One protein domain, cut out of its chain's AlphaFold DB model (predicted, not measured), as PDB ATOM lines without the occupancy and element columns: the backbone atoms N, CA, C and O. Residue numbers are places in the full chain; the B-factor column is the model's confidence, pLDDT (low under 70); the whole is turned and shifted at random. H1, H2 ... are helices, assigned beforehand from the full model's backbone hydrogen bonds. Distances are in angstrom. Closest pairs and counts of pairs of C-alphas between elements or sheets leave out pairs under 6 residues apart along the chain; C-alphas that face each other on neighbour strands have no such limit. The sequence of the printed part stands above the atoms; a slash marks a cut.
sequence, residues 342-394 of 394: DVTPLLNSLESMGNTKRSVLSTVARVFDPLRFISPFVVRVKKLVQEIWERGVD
ATOM      1  N   ASP A 342     -23.102 -35.029   7.803       82.25
ATOM      2  CA  ASP A 342     -22.007 -34.529   6.964       82.25
ATOM      3  C   ASP A 342     -22.419 -33.231   6.264       82.25
ATOM      4  O   ASP A 342     -23.158 -33.237   5.279       82.25
ATOM      5  N   VAL A 343     -21.916 -32.106   6.768       82.06
ATOM      6  CA  VAL A 343     -22.154 -30.778   6.183       82.06
ATOM      7  C   VAL A 343     -21.087 -30.372   5.166       82.06
ATOM      8  O   VAL A 343     -21.220 -29.331   4.528       82.06
ATOM      9  N   THR A 344     -20.048 -31.183   4.957       81.69
ATOM     10  CA  THR A 344     -18.934 -30.854   4.052       81.69
ATOM     11  C   THR A 344     -19.398 -30.591   2.614       81.69
ATOM     12  O   THR A 344     -19.014 -29.568   2.046       81.69
ATOM     13  N   PRO A 345     -20.276 -31.424   2.006       77.88
ATOM     14  CA  PRO A 345     -20.780 -31.160   0.657       77.88
ATOM     15  C   PRO A 345     -21.554 -29.844   0.565       77.88
ATOM     16  O   PRO A 345     -21.506 -29.162  -0.458       77.88
ATOM     17  N   LEU A 346     -22.263 -29.486   1.639       79.19
ATOM     18  CA  LEU A 346     -23.010 -28.241   1.725       79.19
ATOM     19  C   LEU A 346     -22.057 -27.042   1.778       79.19
ATOM     20  O   LEU A 346     -22.213 -26.133   0.964       79.19
ATOM     21  N   LEU A 347     -21.041 -27.079   2.644       81.75
ATOM     22  CA  LEU A 347     -20.031 -26.022   2.763       81.75
ATOM     23  C   LEU A 347     -19.283 -25.796   1.442       81.75
ATOM     24  O   LEU A 347     -19.251 -24.675   0.945       81.75
ATOM     25  N   ASN A 348     -18.813 -26.867   0.798       80.56
ATOM     26  CA  ASN A 348     -18.124 -26.774  -0.494       80.56
ATOM     27  C   ASN A 348     -19.032 -26.211  -1.602       80.56
ATOM     28  O   ASN A 348     -18.581 -25.518  -2.517       80.56
ATOM     29  N   SER A 349     -20.335 -26.516  -1.551       76.38
ATOM     30  CA  SER A 349     -21.283 -25.962  -2.519       76.38
ATOM     31  C   SER A 349     -21.500 -24.464  -2.315       76.38
ATOM     32  O   SER A 349     -21.645 -23.743  -3.296       76.38
ATOM     33  N   LEU A 350     -21.487 -23.977  -1.071       76.88
ATOM     34  CA  LEU A 350     -21.667 -22.555  -0.771       76.88
ATOM     35  C   LEU A 350     -20.519 -21.700  -1.316       76.88
ATOM     36  O   LEU A 350     -20.767 -20.599  -1.787       76.88
ATOM     37  N   GLU A 351     -19.293 -22.225  -1.323       75.50
ATOM     38  CA  GLU A 351     -18.125 -21.526  -1.881       75.50
ATOM     39  C   GLU A 351     -18.193 -21.348  -3.408       75.50
ATOM     40  O   GLU A 351     -17.570 -20.444  -3.957       75.50
ATOM     41  N   SER A 352     -18.947 -22.206  -4.103       74.19
ATOM     42  CA  SER A 352     -19.009 -22.254  -5.572       74.19
ATOM     43  C   SER A 352     -20.344 -21.796  -6.164       74.19
ATOM     44  O   SER A 352     -20.459 -21.643  -7.382       74.19
ATOM     45  N   MET A 353     -21.369 -21.578  -5.337       75.56
ATOM     46  CA  MET A 353     -22.691 -21.160  -5.793       75.56
ATOM     47  C   MET A 353     -22.820 -19.637  -5.865       75.56
ATOM     48  O   MET A 353     -22.411 -18.916  -4.964       75.56
ATOM     49  N   GLY A 354     -23.455 -19.139  -6.931       76.44
ATOM     50  CA  GLY A 354     -23.824 -17.725  -7.031       76.44
ATOM     51  C   GLY A 354     -24.926 -17.345  -6.037       76.44
ATOM     52  O   GLY A 354     -25.699 -18.204  -5.609       76.44
ATOM     53  N   ASN A 355     -25.049 -16.058  -5.717       83.06
ATOM     54  CA  ASN A 355     -26.089 -15.531  -4.827       83.06
ATOM     55  C   ASN A 355     -27.439 -15.448  -5.549       83.06
ATOM     56  O   ASN A 355     -27.868 -14.371  -5.940       83.06
ATOM     57  N   THR A 356     -28.074 -16.601  -5.756       85.69
ATOM     58  CA  THR A 356     -29.409 -16.701  -6.354       85.69
ATOM     59  C   THR A 356     -30.331 -17.514  -5.457       85.69
ATOM     60  O   THR A 356     -29.913 -18.451  -4.773       85.69
ATOM     61  N   LYS A 357     -31.619 -17.231  -5.536       82.38
ATOM     62  CA  LYS A 357     -32.743 -18.010  -5.033       82.38
ATOM     63  C   LYS A 357     -32.610 -19.497  -5.347       82.38
ATOM     64  O   LYS A 357     -32.824 -20.338  -4.474       82.38
ATOM     65  N   ARG A 358     -32.196 -19.840  -6.574       82.38
ATOM     66  CA  ARG A 358     -31.942 -21.232  -6.980       82.38
ATOM     67  C   ARG A 358     -30.817 -21.862  -6.156       82.38
ATOM     68  O   ARG A 358     -30.946 -23.013  -5.744       82.38
ATOM     69  N   SER A 359     -29.742 -21.124  -5.898       83.81
ATOM     70  CA  SER A 359     -28.634 -21.587  -5.057       83.81
ATOM     71  C   SER A 359     -29.069 -21.802  -3.610       83.81
ATOM     72  O   SER A 359     -28.733 -22.829  -3.022       83.81
ATOM     73  N   VAL A 360     -29.858 -20.881  -3.045       83.06
ATOM     74  CA  VAL A 360     -30.387 -21.014  -1.679       83.06
ATOM     75  C   VAL A 360     -31.270 -22.260  -1.575       83.06
ATOM     76  O   VAL A 360     -31.003 -23.123  -0.741       83.06
ATOM     77  N   LEU A 361     -32.242 -22.427  -2.477       81.94
ATOM     78  CA  LEU A 361     -33.103 -23.617  -2.529       81.94
ATOM     79  C   LEU A 361     -32.291 -24.909  -2.682       81.94
ATOM     80  O   LEU A 361     -32.489 -25.868  -1.936       81.94
ATOM     81  N   SER A 362     -31.329 -24.921  -3.608       81.19
ATOM     82  CA  SER A 362     -30.460 -26.075  -3.825       81.19
ATOM     83  C   SER A 362     -29.597 -26.400  -2.605       81.19
ATOM     84  O   SER A 362     -29.246 -27.563  -2.428       81.19
ATOM     85  N   THR A 363     -29.232 -25.409  -1.789       81.19
ATOM     86  CA  THR A 363     -28.478 -25.619  -0.548       81.19
ATOM     87  C   THR A 363     -29.335 -26.340   0.477       81.19
ATOM     88  O   THR A 363     -28.914 -27.365   1.007       81.19
ATOM     89  N   VAL A 364     -30.547 -25.840   0.741       79.44
ATOM     90  CA  VAL A 364     -31.392 -26.434   1.785       79.44
ATOM     91  C   VAL A 364     -31.840 -27.838   1.401       79.44
ATOM     92  O   VAL A 364     -31.839 -28.726   2.246       79.44
ATOM     93  N   ALA A 365     -32.123 -28.074   0.118       80.06
ATOM     94  CA  ALA A 365     -32.488 -29.394  -0.387       80.06
ATOM     95  C   ALA A 365     -31.360 -30.445  -0.277       80.06
ATOM     96  O   ALA A 365     -31.636 -31.639  -0.360       80.06
ATOM     97  N   ARG A 366     -30.094 -30.035  -0.098       80.50
ATOM     98  CA  ARG A 366     -28.966 -30.961   0.129       80.50
ATOM     99  C   ARG A 366     -28.852 -31.430   1.577       80.50
ATOM    100  O   ARG A 366     -28.110 -32.377   1.831       80.50
ATOM    101  N   VAL A 367     -29.529 -30.772   2.518       81.25
ATOM    102  CA  VAL A 367     -29.484 -31.171   3.925       81.25
ATOM    103  C   VAL A 367     -30.292 -32.449   4.103       81.25
ATOM    104  O   VAL A 367     -31.515 -32.442   4.000       81.25
ATOM    105  N   PHE A 368     -29.594 -33.544   4.390       82.56
ATOM    106  CA  PHE A 368     -30.207 -34.814   4.747       82.56
ATOM    107  C   PHE A 368     -30.061 -35.040   6.254       82.56
ATOM    108  O   PHE A 368     -28.977 -35.357   6.740       82.56
ATOM    109  N   ASP A 369     -31.151 -34.832   6.989       83.25
ATOM    110  CA  ASP A 369     -31.191 -34.901   8.452       83.25
ATOM    111  C   ASP A 369     -32.454 -35.645   8.928       83.25
ATOM    112  O   ASP A 369     -33.381 -35.034   9.464       83.25
ATOM    113  N   PRO A 370     -32.537 -36.971   8.700       83.25
ATOM    114  CA  PRO A 370     -33.722 -37.767   9.033       83.25
ATOM    115  C   PRO A 370     -34.061 -37.776  10.534       83.25
ATOM    116  O   PRO A 370     -35.216 -37.993  10.888       83.25
ATOM    117  N   LEU A 371     -33.079 -37.516  11.409       85.25
ATOM    118  CA  LEU A 371     -33.255 -37.418  12.868       85.25
ATOM    119  C   LEU A 371     -33.450 -35.977  13.366       85.25
ATOM    120  O   LEU A 371     -33.690 -35.764  14.554       85.25
ATOM    121  N   ARG A 372     -33.372 -34.989  12.470       84.75
ATOM    122  CA  ARG A 372     -33.555 -33.557  12.749       84.75
ATOM    123  C   ARG A 372     -32.577 -32.937  13.749       84.75
ATOM    124  O   ARG A 372     -32.916 -31.950  14.409       84.75
ATOM    125  N   PHE A 373     -31.350 -33.444  13.830       85.81
ATOM    126  CA  PHE A 373     -30.309 -32.913  14.716       85.81
ATOM    127  C   PHE A 373     -29.973 -31.438  14.463       85.81
ATOM    128  O   PHE A 373     -29.636 -30.711  15.397       85.81
ATOM    129  N   ILE A 374     -30.071 -30.978  13.215       86.44
ATOM    130  CA  ILE A 374     -29.709 -29.618  12.804       86.44
ATOM    131  C   ILE A 374     -30.918 -28.780  12.372       86.44
ATOM    132  O   ILE A 374     -30.753 -27.689  11.820       86.44
ATOM    133  N   SER A 375     -32.137 -29.227  12.684       86.00
ATOM    134  CA  SER A 375     -33.378 -28.497  12.385       86.00
ATOM    135  C   SER A 375     -33.378 -27.019  12.839       86.00
ATOM    136  O   SER A 375     -33.774 -26.164  12.036       86.00
ATOM    137  N   PRO A 376     -32.837 -26.641  14.025       87.25
ATOM    138  CA  PRO A 376     -32.735 -25.233  14.439       87.25
ATOM    139  C   PRO A 376     -31.895 -24.339  13.509       87.25
ATOM    140  O   PRO A 376     -32.046 -23.114  13.522       87.25
ATOM    141  N   PHE A 377     -31.010 -24.929  12.704       85.81
ATOM    142  CA  PHE A 377     -30.240 -24.225  11.680       85.81
ATOM    143  C   PHE A 377     -30.984 -24.223  10.344       85.81
ATOM    144  O   PHE A 377     -31.098 -23.173   9.713       85.81
ATOM    145  N   VAL A 378     -31.556 -25.367   9.951       84.19
ATOM    146  CA  VAL A 378     -32.321 -25.520   8.701       84.19
ATOM    147  C   VAL A 378     -33.498 -24.544   8.648       84.19
ATOM    148  O   VAL A 378     -33.704 -23.898   7.621       84.19
ATOM    149  N   VAL A 379     -34.217 -24.346   9.759       87.00
ATOM    150  CA  VAL A 379     -35.356 -23.412   9.825       87.00
ATOM    151  C   VAL A 379     -34.963 -21.973   9.481       87.00
ATOM    152  O   VAL A 379     -35.747 -21.254   8.867       87.00
ATOM    153  N   ARG A 380     -33.738 -21.543   9.812       88.44
ATOM    154  CA  ARG A 380     -33.254 -20.195   9.474       88.44
ATOM    155  C   ARG A 380     -33.121 -20.029   7.964       88.44
ATOM    156  O   ARG A 380     -33.484 -18.989   7.430       88.44
ATOM    157  N   VAL A 381     -32.656 -21.070   7.275       85.25
ATOM    158  CA  VAL A 381     -32.529 -21.038   5.815       85.25
ATOM    159  C   VAL A 381     -33.894 -21.185   5.137       85.25
ATOM    160  O   VAL A 381     -34.135 -20.525   4.132       85.25
ATOM    161  N   LYS A 382     -34.831 -21.955   5.712       84.81
ATOM    162  CA  LYS A 382     -36.230 -21.980   5.240       84.81
ATOM    163  C   LYS A 382     -36.888 -20.596   5.327       84.81
ATOM    164  O   LYS A 382     -37.533 -20.178   4.370       84.81
ATOM    165  N   LYS A 383     -36.665 -19.857   6.423       88.62
ATOM    166  CA  LYS A 383     -37.115 -18.458   6.558       88.62
ATOM    167  C   LYS A 383     -36.507 -17.552   5.492       88.62
ATOM    168  O   LYS A 383     -37.228 -16.783   4.877       88.62
ATOM    169  N   LEU A 384     -35.211 -17.694   5.212       87.88
ATOM    170  CA  LEU A 384     -34.562 -16.942   4.137       87.88
ATOM    171  C   LEU A 384     -35.208 -17.218   2.767       87.88
ATOM    172  O   LEU A 384     -35.449 -16.285   2.010       87.88
ATOM    173  N   VAL A 385     -35.523 -18.480   2.453       86.69
ATOM    174  CA  VAL A 385     -36.243 -18.839   1.214       86.69
ATOM    175  C   VAL A 385     -37.607 -18.152   1.152       86.69
ATOM    176  O   VAL A 385     -37.961 -17.600   0.111       86.69
ATOM    177  N   GLN A 386     -38.347 -18.156   2.261       86.25
ATOM    178  CA  GLN A 386     -39.640 -17.486   2.357       86.25
ATOM    179  C   GLN A 386     -39.508 -15.970   2.131       86.25
ATOM    180  O   GLN A 386     -40.227 -15.416   1.306       86.25
ATOM    181  N   GLU A 387     -38.550 -15.310   2.783       90.50
ATOM    182  CA  GLU A 387     -38.315 -13.869   2.622       90.50
ATOM    183  C   GLU A 387     -37.923 -13.493   1.183       90.50
ATOM    184  O   GLU A 387     -38.372 -12.474   0.660       90.50
ATOM    185  N   ILE A 388     -37.104 -14.320   0.522       88.62
ATOM    186  CA  ILE A 388     -36.737 -14.142  -0.893       88.62
ATOM    187  C   ILE A 388     -37.991 -14.190  -1.778       88.62
ATOM    188  O   ILE A 388     -38.147 -13.366  -2.681       88.62
ATOM    189  N   TRP A 389     -38.906 -15.128  -1.512       87.00
ATOM    190  CA  TRP A 389     -40.172 -15.240  -2.239       87.00
ATOM    191  C   TRP A 389     -41.114 -14.070  -1.997       87.00
ATOM    192  O   TRP A 389     -41.626 -13.514  -2.965       87.00
ATOM    193  N   GLU A 390     -41.304 -13.666  -0.743       89.06
ATOM    194  CA  GLU A 390     -42.171 -12.540  -0.383       89.06
ATOM    195  C   GLU A 390     -41.706 -11.227  -1.024       89.06
ATOM    196  O   GLU A 390     -42.523 -10.387  -1.398       89.06
ATOM    197  N   ARG A 391     -40.392 -11.058  -1.205       89.94
ATOM    198  CA  ARG A 391     -39.802  -9.868  -1.835       89.94
ATOM    199  C   ARG A 391     -39.752  -9.928  -3.361       89.94
ATOM    200  O   ARG A 391     -39.409  -8.922  -3.977       89.94
ATOM    201  N   GLY A 392     -40.048 -11.075  -3.973       84.56
ATOM    202  CA  GLY A 392     -39.964 -11.254  -5.426       84.56
ATOM    203  C   GLY A 392     -38.552 -11.068  -5.994       84.56
ATOM    204  O   GLY A 392     -38.414 -10.656  -7.144       84.56
ATOM    205  N   VAL A 393     -37.514 -11.329  -5.191       80.12
ATOM    206  CA  VAL A 393     -36.106 -11.193  -5.601       80.12
ATOM    207  C   VAL A 393     -35.533 -12.540  -6.046       80.12
ATOM    208  O   VAL A 393     -35.957 -13.595  -5.559       80.12
ATOM    209  N   ASP A 394     -34.594 -12.491  -6.990       71.50
ATOM    210  CA  ASP A 394     -33.938 -13.658  -7.598       71.50
ATOM    211  C   ASP A 394     -32.560 -13.969  -7.022       71.50
ATOM    212  O   ASP A 394     -31.874 -13.059  -6.507       71.50
TER     213      ASP A 394
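This is residues 342 to 394 of the 394 residues of an uncharacterized protein of Araneus ventricosus (UniProt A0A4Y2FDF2). What shape do these atoms make? Three helices run back and forth as a flat zigzag, with H2 between H1 and H3; seen end on, the three make a wide, open V with H2 at its corner. H3 is the longest and makes one long side, and the last residues, 391 to 394, fold back toward the beginning of H2. How is it made up? The printed part has 53 residues with three named helices, in the order H1, H2, H3, and no named strand; its class is all helix. How large and how dense is it? It is only just compact, close to loose, with a radius of gyration of the C-alphas of 11.5 A, and its outline is flat, with spans of 32 by 23 by 12 A.

Where does the first helix lie? H1 is residues 344 to 352, and its first C-alpha, that of Thr 344, is at (-18.934, -30.854, 4.052). Which helix comes next? H2 is residues 357 to 364 and measures 10.9 A from first to last C-alpha, a little less than the 12.9 A of H1. Where does the last helix run? H3 is residues 375 to 390 and measures 22.2 A, from C-alpha 375 at (-33.378, -28.497, 12.385) to C-alpha 390 at (-42.171, -12.540, -0.383).

How do H1 and H2 stand? They form a helical hairpin and only just touch, with 3 pairs of C-alphas within 8 A; the closest C-alphas are those of Leu 346 and Thr 363, 6.5 A apart. They run opposite ways at a shallow tilt of 16 degrees. How do H2 and H3 stand? They form a second helical hairpin and touch, with the closest C-alphas those of Val 364 and Val 381, 6.8 A apart. They run opposite ways at a shallow tilt of 15 degrees. Does H1 reach H3? H1 and H3 are apart. What do the backbones show? In H2 every O i to N i+4 pair is within hydrogen-bond range; in H1 it is 4 of 5 pairs and in H3 10 of 12.

How far does it reach? The two C-alphas farthest apart are those of Leu 371 and Gly 392, 32.6 A. Is it continuous, and how are the helices linked? The printed part has no cut; the link from H1 to H2 is tight, with 4 residues, and that from H2 to H3 is short, with 10. How confident is the model? The mean pLDDT of the printed part is 83.0, and no printed residue is under 70.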